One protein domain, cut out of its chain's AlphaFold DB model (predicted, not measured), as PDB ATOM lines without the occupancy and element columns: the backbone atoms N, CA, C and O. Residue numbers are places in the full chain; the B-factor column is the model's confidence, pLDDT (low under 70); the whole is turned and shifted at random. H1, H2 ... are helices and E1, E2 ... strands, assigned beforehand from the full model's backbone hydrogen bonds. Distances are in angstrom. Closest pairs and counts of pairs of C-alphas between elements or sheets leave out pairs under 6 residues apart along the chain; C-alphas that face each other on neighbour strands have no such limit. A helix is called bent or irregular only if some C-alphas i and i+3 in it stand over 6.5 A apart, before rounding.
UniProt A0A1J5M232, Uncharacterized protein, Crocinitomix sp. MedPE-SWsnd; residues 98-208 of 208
ATOM      1  N   THR A  98     119.189 126.773 128.442       94.69
ATOM      2  CA  THR A  98     120.539 127.244 128.077       94.69
ATOM      3  C   THR A  98     121.411 126.115 127.528       94.69
ATOM      4  O   THR A  98     122.073 126.297 126.515       94.69
ATOM      5  N   SER A  99     121.360 124.923 128.123       93.38
ATOM      6  CA  SER A  99     122.144 123.762 127.678       93.38
ATOM      7  C   SER A  99     121.641 123.078 126.403       93.38
ATOM      8  O   SER A  99     122.401 122.330 125.794       93.38
ATOM      9  N   THR A 100     120.394 123.318 125.989       93.81
ATOM     10  CA  THR A 100     119.851 122.812 124.714       93.81
ATOM     11  C   THR A 100     120.056 123.778 123.558       93.81
ATOM     12  O   THR A 100     120.209 123.330 122.425       93.81
ATOM     13  N   HIS A 101     120.064 125.083 123.828       94.81
ATOM     14  CA  HIS A 101     120.068 126.111 122.784       94.81
ATOM     15  C   HIS A 101     121.438 126.754 122.568       94.81
ATOM     16  O   HIS A 101     121.643 127.428 121.560       94.81
ATOM     17  N   LEU A 102     122.369 126.576 123.506       92.44
ATOM     18  CA  LEU A 102     123.680 127.207 123.460       92.44
ATOM     19  C   LEU A 102     124.790 126.184 123.652       92.44
ATOM     20  O   LEU A 102     124.750 125.346 124.558       92.44
ATOM     21  N   ASP A 103     125.842 126.339 122.857       91.19
ATOM     22  CA  ASP A 103     127.065 125.581 123.048       91.19
ATOM     23  C   ASP A 103     127.790 126.058 124.310       91.19
ATOM     24  O   ASP A 103     127.988 127.248 124.575       91.19
ATOM     25  N   SER A 104     128.186 125.097 125.133       92.75
ATOM     26  CA  SER A 104     128.932 125.358 126.354       92.75
ATOM     27  C   SER A 104     130.403 125.629 126.043       92.75
ATOM     28  O   SER A 104     131.080 124.783 125.460       92.75
ATOM     29  N   VAL A 105     130.949 126.738 126.547       93.06
ATOM     30  CA  VAL A 105     132.377 127.090 126.390       93.06
ATOM     31  C   VAL A 105     133.210 126.812 127.641       93.06
ATOM     32  O   VAL A 105     134.437 126.907 127.609       93.06
ATOM     33  N   SER A 106     132.568 126.447 128.752       92.44
ATOM     34  CA  SER A 106     133.248 126.016 129.973       92.44
ATOM     35  C   SER A 106     132.654 124.730 130.528       92.44
ATOM     36  O   SER A 106     131.490 124.411 130.324       92.44
ATOM     37  N   THR A 107     133.424 123.997 131.324       91.19
ATOM     38  CA  THR A 107     132.820 123.011 132.225       91.19
ATOM     39  C   THR A 107     132.068 123.725 133.354       91.19
ATOM     40  O   THR A 107     132.267 124.922 133.588       91.19
ATOM     41  N   LYS A 108     131.210 122.993 134.077       91.62
ATOM     42  CA  LYS A 108     130.604 123.502 135.314       91.62
ATOM     43  C   LYS A 108     131.693 123.799 136.343       91.62
ATOM     44  O   LYS A 108     132.430 122.898 136.749       91.62
ATOM     45  N   SER A 109     131.758 125.045 136.794       92.25
ATOM     46  CA  SER A 109     132.576 125.466 137.927       92.25
ATOM     47  C   SER A 109     131.777 125.253 139.206       92.25
ATOM     48  O   SER A 109     130.844 125.999 139.479       92.25
ATOM     49  N   ILE A 110     132.100 124.206 139.964       90.88
ATOM     50  CA  ILE A 110     131.369 123.825 141.180       90.88
ATOM     51  C   ILE A 110     132.116 124.374 142.391       90.88
ATOM     52  O   ILE A 110     133.255 123.976 142.644       90.88
ATOM     53  N   THR A 111     131.475 125.254 143.154       88.94
ATOM     54  CA  THR A 111     132.067 125.887 144.344       88.94
ATOM     55  C   THR A 111     131.570 125.263 145.645       88.94
ATOM     56  O   THR A 111     132.259 125.339 146.663       88.94
ATOM     57  N   LYS A 112     130.415 124.586 145.616       87.69
ATOM     58  CA  LYS A 112     129.848 123.878 146.769       87.69
ATOM     59  C   LYS A 112     129.146 122.595 146.335       87.69
ATOM     60  O   LYS A 112     128.417 122.579 145.344       87.69
ATOM     61  N   ARG A 113     129.339 121.523 147.103       85.88
ATOM     62  CA  ARG A 113     128.620 120.247 146.970       85.88
ATOM     63  C   ARG A 113     127.864 119.946 148.250       85.88
ATOM     64  O   ARG A 113     128.245 120.425 149.319       85.88
ATOM     65  N   ASP A 114     126.818 119.147 148.118       79.00
ATOM     66  CA  ASP A 114     126.118 118.589 149.264       79.00
ATOM     67  C   ASP A 114     127.078 117.687 150.046       79.00
ATOM     68  O   ASP A 114     127.646 116.748 149.495       79.00
ATOM     69  N   THR A 115     127.290 117.984 151.325       77.06
ATOM     70  CA  THR A 115     128.182 117.209 152.194       77.06
ATOM     71  C   THR A 115     127.604 115.854 152.585       77.06
ATOM     72  O   THR A 115     128.349 114.985 153.025       77.06
ATOM     73  N   MET A 116     126.285 115.678 152.487       69.06
ATOM     74  CA  MET A 116     125.605 114.458 152.907       69.06
ATOM     75  C   MET A 116     125.627 113.388 151.812       69.06
ATOM     76  O   MET A 116     125.764 112.203 152.113       69.06
ATOM     77  N   TYR A 117     125.536 113.813 150.551       61.34
ATOM     78  CA  TYR A 117     125.495 112.907 149.405       61.34
ATOM     79  C   TYR A 117     126.681 113.052 148.448       61.34
ATOM     80  O   TYR A 117     126.802 112.210 147.571       61.34
ATOM     81  N   GLU A 118     127.531 114.085 148.568       61.66
ATOM     82  CA  GLU A 118     128.711 114.425 147.733       61.66
ATOM     83  C   GLU A 118     128.511 114.429 146.199       61.66
ATOM     84  O   GLU A 118     129.409 114.799 145.437       61.66
ATOM     85  N   MET A 119     127.322 114.082 145.713       63.78
ATOM     86  CA  MET A 119     127.070 113.790 144.309       63.78
ATOM     87  C   MET A 119     126.462 114.979 143.563       63.78
ATOM     88  O   MET A 119     126.817 115.192 142.401       63.78
ATOM     89  N   SER A 120     125.661 115.819 144.226       77.06
ATOM     90  CA  SER A 120     124.997 116.960 143.583       77.06
ATOM     91  C   SER A 120     125.712 118.288 143.872       77.06
ATOM     92  O   SER A 120     126.005 118.596 145.034       77.06
ATOM     93  N   PRO A 121     126.038 119.088 142.838       83.81
ATOM     94  CA  PRO A 121     126.558 120.431 143.041       83.81
ATOM     95  C   PRO A 121     125.448 121.323 143.602       83.81
ATOM     96  O   PRO A 121     124.402 121.470 142.980       83.81
ATOM     97  N   LEU A 122     125.699 121.923 144.767       88.75
ATOM     98  CA  LEU A 122     124.783 122.891 145.363       88.75
ATOM     99  C   LEU A 122     124.987 124.269 144.760       88.75
ATOM    100  O   LEU A 122     124.010 124.953 144.538       88.75
ATOM    101  N   VAL A 123     126.230 124.667 144.485       92.44
ATOM    102  CA  VAL A 123     126.537 125.967 143.874       92.44
ATOM    103  C   VAL A 123     127.451 125.742 142.693       92.44
ATOM    104  O   VAL A 123     128.521 125.130 142.837       92.44
ATOM    105  N   TRP A 124     127.025 126.212 141.528       94.12
ATOM    106  CA  TRP A 124     127.810 126.090 140.316       94.12
ATOM    107  C   TRP A 124     127.471 127.152 139.273       94.12
ATOM    108  O   TRP A 124     126.384 127.719 139.247       94.12
ATOM    109  N   GLU A 125     128.436 127.389 138.391       96.31
ATOM    110  CA  GLU A 125     128.314 128.312 137.264       96.31
ATOM    111  C   GLU A 125     128.812 127.652 135.978       96.31
ATOM    112  O   GLU A 125     129.668 126.761 136.008       96.31
ATOM    113  N   GLN A 126     128.297 128.099 134.837       95.25
ATOM    114  CA  GLN A 126     128.719 127.645 133.517       95.25
ATOM    115  C   GLN A 126     128.633 128.791 132.507       95.25
ATOM    116  O   GLN A 126     127.718 129.612 132.560       95.25
ATOM    117  N   TYR A 127     129.600 128.843 131.594       94.62
ATOM    118  CA  TYR A 127     129.645 129.812 130.508       94.62
ATOM    119  C   TYR A 127     129.270 129.144 129.191       94.62
ATOM    120  O   TYR A 127     129.709 128.028 128.889       94.62
ATOM    121  N   PHE A 128     128.513 129.880 128.392       93.06
ATOM    122  CA  PHE A 128     128.038 129.487 127.076       93.06
ATOM    123  C   PHE A 128     128.555 130.455 126.011       93.06
ATOM    124  O   PHE A 128     129.089 131.530 126.314       93.06
ATOM    125  N   GLU A 129     128.433 130.051 124.750       88.81
ATOM    126  CA  GLU A 129     128.708 130.922 123.614       88.81
ATOM    127  C   GLU A 129     127.920 132.237 123.704       88.81
ATOM    128  O   GLU A 129     126.935 132.366 124.429       88.81
ATOM    129  N   GLY A 130     128.413 133.272 123.020       86.75
ATOM    130  CA  GLY A 130     127.813 134.607 123.098       86.75
ATOM    131  C   GLY A 130     128.067 135.341 124.419       86.75
ATOM    132  O   GLY A 130     127.488 136.396 124.638       86.75
ATOM    133  N   GLY A 131     128.943 134.829 125.293       88.50
ATOM    134  CA  GLY A 131     129.276 135.479 126.568       88.50
ATOM    135  C   GLY A 131     128.190 135.326 127.635       88.50
ATOM    136  O   GLY A 131     128.166 136.096 128.593       88.50
ATOM    137  N   ILE A 132     127.302 134.347 127.466       93.06
ATOM    138  CA  ILE A 132     126.195 134.078 128.377       93.06
ATOM    139  C   ILE A 132     126.713 133.294 129.579       93.06
ATOM    140  O   ILE A 132     127.473 132.330 129.445       93.06
ATOM    141  N   LYS A 133     126.285 133.707 130.768       94.88
ATOM    142  CA  LYS A 133     126.636 133.079 132.035       94.88
ATOM    143  C   LYS A 133     125.379 132.554 132.708       94.88
ATOM    144  O   LYS A 133     124.426 133.300 132.899       94.88
ATOM    145  N   PHE A 134     125.418 131.291 133.106       96.56
ATOM    146  CA  PHE A 134     124.410 130.671 133.950       96.56
ATOM    147  C   PHE A 134     125.005 130.410 135.334       96.56
ATOM    148  O   PHE A 134     126.127 129.900 135.438       96.56
ATOM    149  N   GLY A 135     124.253 130.706 136.386       96.50
ATOM    150  CA  GLY A 135     124.590 130.328 137.752       96.50
ATOM    151  C   GLY A 135     123.398 129.722 138.470       96.50
ATOM    152  O   GLY A 135     122.254 130.073 138.197       96.50
ATOM    153  N   PHE A 136     123.677 128.802 139.384       95.31
ATOM    154  CA  PHE A 136     122.657 128.157 140.195       95.31
ATOM    155  C   PHE A 136     123.191 127.837 141.580       95.31
ATOM    156  O   PHE A 136     124.325 127.373 141.742       95.31
ATOM    157  N   GLU A 137     122.340 128.060 142.567       93.44
ATOM    158  CA  GLU A 137     122.592 127.770 143.962       93.44
ATOM    159  C   GLU A 137     121.349 127.164 144.622       93.44
ATOM    160  O   GLU A 137     120.299 127.789 144.718       93.44
ATOM    161  N   GLN A 138     121.487 125.935 145.111       89.44
ATOM    162  CA  GLN A 138     120.459 125.204 145.833       89.44
ATOM    163  C   GLN A 138     120.689 125.270 147.343       89.44
ATOM    164  O   GLN A 138     121.771 124.958 147.854       89.44
ATOM    165  N   TYR A 139     119.615 125.577 148.061       84.62
ATOM    166  CA  TYR A 139     119.514 125.538 149.510       84.62
ATOM    167  C   TYR A 139     118.473 124.479 149.904       84.62
ATOM    168  O   TYR A 139     117.281 124.768 149.863       84.62
ATOM    169  N   PRO A 140     118.873 123.261 150.323       76.94
ATOM    170  CA  PRO A 140     117.942 122.149 150.565       76.94
ATOM    171  C   PRO A 140     116.738 122.465 151.469       76.94
ATOM    172  O   PRO A 140     115.694 121.839 151.331       76.94
ATOM    173  N   GLU A 141     116.877 123.436 152.375       79.62
ATOM    174  CA  GLU A 141     115.837 123.848 153.326       79.62
ATOM    175  C   GLU A 141     115.127 125.163 152.954       79.62
ATOM    176  O   GLU A 141     114.150 125.518 153.602       79.62
ATOM    177  N   ALA A 142     115.617 125.899 151.949       83.06
ATOM    178  CA  ALA A 142     115.135 127.246 151.606       83.06
ATOM    179  C   ALA A 142     114.819 127.438 150.112       83.06
ATOM    180  O   ALA A 142     114.411 128.531 149.715       83.06
ATOM    181  N   GLY A 143     115.013 126.394 149.299       88.88
ATOM    182  CA  GLY A 143     114.706 126.374 147.874       88.88
ATOM    183  C   GLY A 143     115.938 126.516 146.979       88.88
ATOM    184  O   GLY A 143     116.974 125.889 147.216       88.88
ATOM    185  N   ALA A 144     115.832 127.299 145.912       92.06
ATOM    186  CA  ALA A 144     116.906 127.495 144.947       92.06
ATOM    187  C   ALA A 144     116.954 128.936 144.445       92.06
ATOM    188  O   ALA A 144     115.956 129.648 144.416       92.06
ATOM    189  N   THR A 145     118.141 129.350 144.036       95.25
ATOM    190  CA  THR A 145     118.400 130.605 143.340       95.25
ATOM    191  C   THR A 145     119.183 130.319 142.075       95.25
ATOM    192  O   THR A 145     119.891 129.314 141.975       95.25
ATOM    193  N   GLY A 146     119.122 131.233 141.126       95.94
ATOM    194  CA  GLY A 146     120.021 131.203 139.992       95.94
ATOM    195  C   GLY A 146     119.957 132.486 139.200       95.94
ATOM    196  O   GLY A 146     119.245 133.422 139.561       95.94
ATOM    197  N   TYR A 147     120.746 132.535 138.137       97.31
ATOM    198  CA  TYR A 147     120.709 133.652 137.215       97.31
ATOM    199  C   TYR A 147     121.132 133.249 135.802       97.31
ATOM    200  O   TYR A 147     121.924 132.323 135.598       97.31
ATOM    201  N   ILE A 148     120.634 134.003 134.821       96.88
ATOM    202  CA  ILE A 148     121.174 134.066 133.462       96.88
ATOM    203  C   ILE A 148     121.610 135.503 133.233       96.88
ATOM    204  O   ILE A 148     120.789 136.415 133.294       96.88
ATOM    205  N   SER A 149     122.893 135.696 132.941       94.69
ATOM    206  CA  SER A 149     123.462 136.986 132.564       94.69
ATOM    207  C   SER A 149     123.961 136.939 131.127       94.69
ATOM    208  O   SER A 149     124.553 135.951 130.691       94.69
ATOM    209  N   THR A 150     123.711 138.003 130.378       92.81
ATOM    210  CA  THR A 150     123.974 138.066 128.944       92.81
ATOM    211  C   THR A 150     124.412 139.470 128.528       92.81
ATOM    212  O   THR A 150     123.948 140.454 129.110       92.81
ATOM    213  N   PRO A 151     125.269 139.615 127.501       87.56
ATOM    214  CA  PRO A 151     125.595 140.922 126.935       87.56
ATOM    215  C   PRO A 151     124.439 141.564 126.145       87.56
ATOM    216  O   PRO A 151     124.640 142.634 125.575       87.56
ATOM    217  N   CYS A 152     123.254 140.936 126.091       82.50
ATOM    218  CA  CYS A 152     122.060 141.491 125.454       82.50
ATOM    219  C   CYS A 152     121.795 142.941 125.853       82.50
ATOM    220  O   CYS A 152     121.788 143.274 127.039       82.50
ATOM    221  N   THR A 153     121.423 143.767 124.876       83.81
ATOM    222  CA  THR A 153     120.933 145.117 125.158       83.81
ATOM    223  C   THR A 153     119.416 145.264 125.064       83.81
ATOM    224  O   THR A 153     118.888 146.212 125.640       83.81
ATOM    225  N   ASP A 154     118.685 144.333 124.449       87.25
ATOM    226  CA  ASP A 154     117.219 144.385 124.371       87.25
ATOM    227  C   ASP A 154     116.555 143.659 125.557       87.25
ATOM    228  O   ASP A 154     116.474 142.430 125.599       87.25
ATOM    229  N   LYS A 155     116.051 144.438 126.527       86.62
ATOM    230  CA  LYS A 155     115.365 143.906 127.722       86.62
ATOM    231  C   LYS A 155     114.064 143.193 127.358       86.62
ATOM    232  O   LYS A 155     113.739 142.183 127.972       86.62
ATOM    233  N   GLN A 156     113.322 143.714 126.385       87.19
ATOM    234  CA  GLN A 156     112.003 143.190 126.043       87.19
ATOM    235  C   GLN A 156     112.131 141.854 125.325       87.19
ATOM    236  O   GLN A 156     111.418 140.910 125.649       87.19
ATOM    237  N   ASN A 157     113.093 141.744 124.407       87.56
ATOM    238  CA  ASN A 157     113.384 140.475 123.755       87.56
ATOM    239  C   ASN A 157     113.921 139.428 124.744       87.56
ATOM    240  O   ASN A 157     113.498 138.276 124.705       87.56
ATOM    241  N   PHE A 158     114.796 139.835 125.670       90.94
ATOM    242  CA  PHE A 158     115.304 138.956 126.724       90.94
ATOM    243  C   PHE A 158     114.175 138.393 127.600       90.94
ATOM    244  O   PHE A 158     114.105 137.183 127.803       90.94
ATOM    245  N   ILE A 159     113.253 139.253 128.049       91.69
ATOM    246  CA  ILE A 159     112.063 138.828 128.797       91.69
ATOM    247  C   ILE A 159     111.203 137.894 127.948       91.69
ATOM    248  O   ILE A 159     110.850 136.821 128.417       91.69
ATOM    249  N   ARG A 160     110.901 138.257 126.695       91.50
ATOM    250  CA  ARG A 160     110.052 137.458 125.797       91.50
ATOM    251  C   ARG A 160     110.534 136.019 125.650       91.50
ATOM    252  O   ARG A 160     109.720 135.107 125.684       91.50
ATOM    253  N   ILE A 161     111.839 135.844 125.447       92.69
ATOM    254  CA  ILE A 161     112.441 134.529 125.226       92.69
ATOM    255  C   ILE A 161     112.354 133.690 126.495       92.69
ATOM    256  O   ILE A 161     112.030 132.515 126.418       92.69
ATOM    257  N   LEU A 162     112.626 134.278 127.660       93.88
ATOM    258  CA  LEU A 162     112.645 133.533 128.917       93.88
ATOM    259  C   LEU A 162     111.260 133.360 129.541       93.88
ATOM    260  O   LEU A 162     111.086 132.466 130.364       93.88
ATOM    261  N   TYR A 163     110.280 134.183 129.165       92.94
ATOM    262  CA  TYR A 163     108.949 134.195 129.774       92.94
ATOM    263  C   TYR A 163     108.276 132.819 129.818       92.94
ATOM    264  O   TYR A 163     107.871 132.435 130.913       92.94
ATOM    265  N   PRO A 164     108.269 132.016 128.736       92.56
ATOM    266  CA  PRO A 164     107.684 130.677 128.768       92.56
ATOM    267  C   PRO A 164     108.291 129.733 129.817       92.56
ATOM    268  O   PRO A 164     107.639 128.788 130.237       92.56
ATOM    269  N   LEU A 165     109.530 129.982 130.251       93.56
ATOM    270  CA  LEU A 165     110.242 129.169 131.243       93.56
ATOM    271  C   LEU A 165     109.913 129.559 132.693       93.56
ATOM    272  O   LEU A 165     110.326 128.857 133.613       93.56
ATOM    273  N   MET A 166     109.258 130.704 132.892       93.50
ATOM    274  CA  MET A 166     108.954 131.293 134.204       93.50
ATOM    275  C   MET A 166     107.464 131.273 134.531       93.50
ATOM    276  O   MET A 166     107.095 131.658 135.637       93.50
ATOM    277  N   LEU A 167     106.627 130.940 133.545       89.12
ATOM    278  CA  LEU A 167     105.178 131.030 133.639       89.12
ATOM    279  C   LEU A 167     104.656 130.254 134.842       89.12
ATOM    280  O   LEU A 167     104.894 129.056 134.979       89.12
ATOM    281  N   ASP A 168     103.914 130.973 135.671       88.75
ATOM    282  CA  ASP A 168     103.196 130.449 136.818       88.75
ATOM    283  C   ASP A 168     101.915 131.281 136.974       88.75
ATOM    284  O   ASP A 168     101.944 132.509 136.817       88.75
ATOM    285  N   GLU A 169     100.788 130.615 137.223       87.12
ATOM    286  CA  GLU A 169      99.465 131.240 137.333       87.12
ATOM    287  C   GLU A 169      99.375 132.216 138.514       87.12
ATOM    288  O   GLU A 169      98.612 133.185 138.464       87.12
ATOM    289  N   GLU A 170     100.165 131.996 139.569       89.25
ATOM    290  CA  GLU A 170     100.186 132.858 140.752       89.25
ATOM    291  C   GLU A 170     101.073 134.097 140.559       89.25
ATOM    292  O   GLU A 170     100.977 135.067 141.319       89.25
ATOM    293  N   ASN A 171     101.913 134.101 139.520       93.12
ATOM    294  CA  ASN A 171     102.889 135.154 139.295       93.12
ATOM    295  C   ASN A 171     102.307 136.346 138.533       93.12
ATOM    296  O   ASN A 171     101.630 136.224 137.510       93.12
ATOM    297  N   THR A 172     102.674 137.550 138.974       94.06
ATOM    298  CA  THR A 172     102.297 138.805 138.319       94.06
ATOM    299  C   THR A 172     103.503 139.704 138.089       94.06
ATOM    300  O   THR A 172     104.503 139.644 138.801       94.06
ATOM    301  N   TRP A 173     103.426 140.526 137.040       94.50
ATOM    302  CA  TRP A 173     104.440 141.536 136.749       94.50
ATOM    303  C   TRP A 173     104.224 142.783 137.600       94.50
ATOM    304  O   TRP A 173     103.093 143.254 137.741       94.50
ATOM    305  N   ASN A 174     105.318 143.375 138.076       91.88
ATOM    306  CA  ASN A 174     105.282 144.723 138.629       91.88
ATOM    307  C   ASN A 174     105.115 145.792 137.525       91.88
ATOM    308  O   ASN A 174     105.306 145.524 136.336       91.88
ATOM    309  N   GLU A 175     104.774 147.025 137.918       87.81
ATOM    310  CA  GLU A 175     104.446 148.115 136.977       87.81
ATOM    311  C   GLU A 175     105.564 148.398 135.954       87.81
ATOM    312  O   GLU A 175     105.283 148.655 134.784       87.81
ATOM    313  N   ASP A 176     106.828 148.276 136.368       87.44
ATOM    314  CA  ASP A 176     108.003 148.587 135.539       87.44
ATOM    315  C   ASP A 176     108.571 147.367 134.781       87.44
ATOM    316  O   ASP A 176     109.618 147.456 134.121       87.44
ATOM    317  N   SER A 177     107.908 146.208 134.875       88.31
ATOM    318  CA  SER A 177     108.357 144.934 134.290       88.31
ATOM    319  C   SER A 177     109.813 144.598 134.651       88.31
ATOM    320  O   SER A 177     110.629 144.217 133.804       88.31
ATOM    321  N   THR A 178     110.204 144.862 135.895       91.00
ATOM    322  CA  THR A 178     111.505 144.480 136.466       91.00
ATOM    323  C   THR A 178     111.389 143.271 137.376       91.00
ATOM    324  O   THR A 178     112.411 142.691 137.706       91.00
ATOM    325  N   GLU A 179     110.179 142.893 137.777       94.94
ATOM    326  CA  GLU A 179     109.934 141.772 138.673       94.94
ATOM    327  C   GLU A 179     108.694 140.996 138.227       94.94
ATOM    328  O   GLU A 179     107.682 141.604 137.864       94.94
ATOM    329  N   TYR A 180     108.797 139.671 138.246       96.44
ATOM    330  CA  TYR A 180     107.707 138.731 138.009       96.44
ATOM    331  C   TYR A 180     107.703 137.706 139.140       96.44
ATOM    332  O   TYR A 180     108.719 137.055 139.371       96.44
ATOM    333  N   GLY A 181     106.604 137.591 139.876       96.38
ATOM    334  CA  GLY A 181     106.537 136.702 141.034       96.38
ATOM    335  C   GLY A 181     105.177 136.731 141.725       96.38
ATOM    336  O   GLY A 181     104.316 137.534 141.340       96.38
ATOM    337  N   PRO A 182     104.963 135.854 142.715       94.62
ATOM    338  CA  PRO A 182     103.697 135.738 143.415       94.62
ATOM    339  C   PRO A 182     103.637 136.713 144.591       94.62
ATOM    340  O   PRO A 182     104.644 137.262 145.035       94.62
ATOM    341  N   ASP A 183     102.448 136.876 145.160       89.31
ATOM    342  CA  ASP A 183     102.251 137.595 146.421       89.31
ATOM    343  C   ASP A 183     102.391 136.598 147.599       89.31
ATOM    344  O   ASP A 183     101.432 136.303 148.318       89.31
ATOM    345  N   GLY A 184     103.573 135.982 147.763       88.12
ATOM    346  CA  GLY A 184     103.784 134.935 148.777       88.12
ATOM    347  C   GLY A 184     104.895 133.917 148.495       88.12
ATOM    348  O   GLY A 184     106.002 134.273 148.104       88.12
ATOM    349  N   ALA A 185     104.638 132.643 148.785       88.62
ATOM    350  CA  ALA A 185     105.571 131.559 148.468       88.62
ATOM    351  C   ALA A 185     105.596 131.303 146.953       88.62
ATOM    352  O   ALA A 185     104.579 131.488 146.295       88.62
ATOM    353  N   GLY A 186     106.736 130.870 146.413       91.50
ATOM    354  CA  GLY A 186     106.892 130.553 144.992       91.50
ATOM    355  C   GLY A 186     108.185 131.094 144.387       91.50
ATOM    356  O   GLY A 186     109.189 131.278 145.085       91.50
ATOM    357  N   CYS A 187     108.171 131.297 143.069       94.12
ATOM    358  CA  CYS A 187     109.328 131.718 142.284       94.12
ATOM    359  C   CYS A 187     109.251 133.195 141.890       94.12
ATOM    360  O   CYS A 187     108.344 133.611 141.174       94.12
ATOM    361  N   TYR A 188     110.254 133.962 142.304       95.81
ATOM    362  CA  TYR A 188     110.448 135.363 141.959       95.81
ATOM    363  C   TYR A 188     111.557 135.502 140.925       95.81
ATOM    364  O   TYR A 188     112.611 134.883 141.069       95.81
ATOM    365  N   TYR A 189     111.351 136.370 139.942       97.25
ATOM    366  CA  TYR A 189     112.282 136.668 138.858       97.25
ATOM    367  C   TYR A 189     112.525 138.175 138.797       97.25
ATOM    368  O   TYR A 189     111.587 138.950 138.617       97.25
ATOM    369  N   ASN A 190     113.779 138.601 138.925       96.81
ATOM    370  CA  ASN A 190     114.191 140.000 138.912       96.81
ATOM    371  C   ASN A 190     115.080 140.289 137.700       96.81
ATOM    372  O   ASN A 190     116.091 139.627 137.482       96.81
ATOM    373  N   PHE A 191     114.707 141.302 136.925       94.81
ATOM    374  CA  PHE A 191     115.386 141.723 135.709       94.81
ATOM    375  C   PHE A 191     116.193 142.985 135.958       94.81
ATOM    376  O   PHE A 191     115.649 144.093 136.050       94.81
ATOM    377  N   THR A 192     117.512 142.832 135.966       92.75
ATOM    378  CA  THR A 192     118.445 143.933 136.171       92.75
ATOM    379  C   THR A 192     119.261 144.220 134.916       92.75
ATOM    380  O   THR A 192     119.466 143.373 134.044       92.75
ATOM    381  N   ARG A 193     119.720 145.469 134.807       89.06
ATOM    382  CA  ARG A 193     120.742 145.872 133.844       89.06
ATOM    383  C   ARG A 193     121.932 146.407 134.611       89.06
ATOM    384  O   ARG A 193     121.798 147.384 135.348       89.06
ATOM    385  N   ASP A 194     123.096 145.823 134.384       81.06
ATOM    386  CA  ASP A 194     124.336 146.389 134.887       81.06
ATOM    387  C   ASP A 194     124.770 147.546 133.972       81.06
ATOM    388  O   ASP A 194     125.020 147.403 132.775       81.06
ATOM    389  N   SER A 195     124.811 148.744 134.553       72.50
ATOM    390  CA  SER A 195     125.157 149.987 133.858       72.50
ATOM    391  C   SER A 195     126.604 150.055 133.349       72.50
ATOM    392  O   SER A 195     126.897 150.879 132.486       72.50
ATOM    393  N   ILE A 196     127.513 149.226 133.875       71.62
ATOM    394  CA  ILE A 196     128.951 149.293 133.584       71.62
ATOM    395  C   ILE A 196     129.307 148.430 132.371       71.62
ATOM    396  O   ILE A 196     130.039 148.874 131.490       71.62
ATOM    397  N   ASN A 197     128.798 147.203 132.316       70.06
ATOM    398  CA  ASN A 197     129.053 146.243 131.234       70.06
ATOM    399  C   ASN A 197     127.872 146.125 130.250       70.06
ATOM    400  O   ASN A 197     127.985 145.411 129.258       70.06
ATOM    401  N   SER A 198     126.767 146.840 130.507       77.31
ATOM    402  CA  SER A 198     125.510 146.772 129.752       77.31
ATOM    403  C   SER A 198     124.861 145.386 129.714       77.31
ATOM    404  O   SER A 198     123.981 145.176 128.881       77.31
ATOM    405  N   SER A 199     125.241 144.464 130.608       86.81
ATOM    406  CA  SER A 199     124.653 143.127 130.649       86.81
ATOM    407  C   SER A 199     123.239 143.166 131.210       86.81
ATOM    408  O   SER A 199     122.966 143.861 132.196       86.81
ATOM    409  N   LEU A 200     122.361 142.373 130.612       92.94
ATOM    410  CA  LEU A 200     121.063 142.039 131.175       92.94
ATOM    411  C   LEU A 200     121.179 140.760 131.992       92.94
ATOM    412  O   LEU A 200     121.826 139.803 131.565       92.94
ATOM    413  N   THR A 201     120.533 140.753 133.149       95.00
ATOM    414  CA  THR A 201     120.480 139.588 134.024       95.00
ATOM    415  C   THR A 201     119.041 139.349 134.447       95.00
ATOM    416  O   THR A 201     118.327 140.300 134.773       95.00
ATOM    417  N   VAL A 202     118.619 138.086 134.428       96.56
ATOM    418  CA  VAL A 202     117.504 137.626 135.256       96.56
ATOM    419  C   VAL A 202     118.086 136.848 136.421       96.56
ATOM    420  O   VAL A 202     118.829 135.892 136.206       96.56
ATOM    421  N   ASP A 203     117.768 137.278 137.629       97.12
ATOM    422  CA  ASP A 203     118.031 136.558 138.866       97.12
ATOM    423  C   ASP A 203     116.713 135.936 139.325       97.12
ATOM    424  O   ASP A 203     115.677 136.597 139.266       97.12
ATOM    425  N   TRP A 204     116.724 134.689 139.786       96.12
ATOM    426  CA  TRP A 204     115.535 134.074 140.364       96.12
ATOM    427  C   TRP A 204     115.782 133.486 141.740       96.12
ATOM    428  O   TRP A 204     116.894 133.086 142.091       96.12
ATOM    429  N   TYR A 205     114.698 133.426 142.504       94.38
ATOM    430  CA  TYR A 205     114.605 132.750 143.784       94.38
ATOM    431  C   TYR A 205     113.285 131.991 143.850       94.38
ATOM    432  O   TYR A 205     112.225 132.595 143.728       94.38
ATOM    433  N   CYS A 206     113.356 130.687 144.073       92.06
ATOM    434  CA  CYS A 206     112.211 129.817 144.289       92.06
ATOM    435  C   CYS A 206     112.286 129.254 145.701       92.06
ATOM    436  O   CYS A 206     113.265 128.584 146.032       92.06
ATOM    437  N   GLY A 207     111.266 129.495 146.520       86.94
ATOM    438  CA  GLY A 207     111.223 129.035 147.905       86.94
ATOM    439  C   GLY A 207     109.801 128.902 148.441       86.94
ATOM    440  O   GLY A 207     108.854 129.427 147.855       86.94
ATOM    441  N   CYS A 208     109.678 128.187 149.560       70.19
ATOM    442  CA  CYS A 208     108.419 127.928 150.261       70.19
ATOM    443  C   CYS A 208     108.372 128.651 151.609       70.19
ATOM    444  O   CYS A 208     109.425 128.687 152.289       70.19
TER     445      CYS A 208
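Overview. This is residues 98 to 208 of the 208 residues of an uncharacterized protein of Crocinitomix sp. MedPE-SWsnd (UniProt A0A1J5M232). A single, twisted wall of seven antiparallel strands makes the domain, with the helix H2 over one face at E7 and E6 and the short helix H1 only grazing the sheet. Two runs of neighbouring hairpins, E1 to E4 and E5 to E7, stand side by side in this wall and join where E4 and E7 pair. The printed part has 111 residues, with two named helices and seven named strands in the order H1 E1 E2 E3 E4 H2 E5 E6 E7, and the sheet's order is E1 E2 E3 E4 E7 E6 E5. The class is mixed, helices and strands; the whole is compact, with a radius of gyration of the C-alphas of 14.8 A and spans of 43 by 35 by 27 A.

Along the chain. H1, residues 98 to 101, begins at C-alpha 98 at (120.539, 127.244, 128.077). E1 is residues 109 to 113. E2, residues 121 to 128, is 18.4 A long; E3, residues 132 to 139, 23.8 A; E4, residues 143 to 150, 24.1 A. H2, residues 155 to 165, is 16.0 A long and irregular, with C-alphas 161 and 164 7.1 A apart. E5 is residues 179 to 181. E6, residues 186 to 193, is 23.5 A long, and E7, residues 200 to 207, is 23.4 A long and ends at C-alpha 207 at (111.223, 129.035, 147.905).

Arrangement. E1 to E4 form a meander, each strand the antiparallel neighbour of the one before, and E5 to E7 form another. The edge strands are E1 and E5. Within hydrogen-bond range are N 109 and O 125 of E1 and E2, 2.8 A; N 124 and O 136 of E2 and E3, 2.9 A; N 145 and O 137 of E3 and E4, 2.7 A; N 204 and O 146 of E7 and E4, 2.8 A; N 188 and O 205 of E6 and E7, 2.8 A; and N 189 and O 180 of E6 and E5, 2.8 A. Residues 172 to 173 pair antiparallel with residues 180 to 181 of E5. H2 is on the sheet at a height of 8.9 A, over E7 and only just over E6, with 3 of its C-alphas; on the local plane it stands at 27 degrees to E7, only just along the strands. Its closest C-alphas to E7 are those of Lys 155 and Leu 200, 6.9 A. H1 and H2 are apart. In H2, 5 of 7 O i to N i+4 pairs are within hydrogen-bond range; H1 is too short for such a pair.

Size, cuts and confidence. The C-alphas farthest apart are those of Glu 118 and Glu 175, 42.9 A. The printed part has no cut. The link from H2 to E5, residues 166 to 178, is long. The mean pLDDT of the printed part is 89.1, and residues 116 to 119 are under 70.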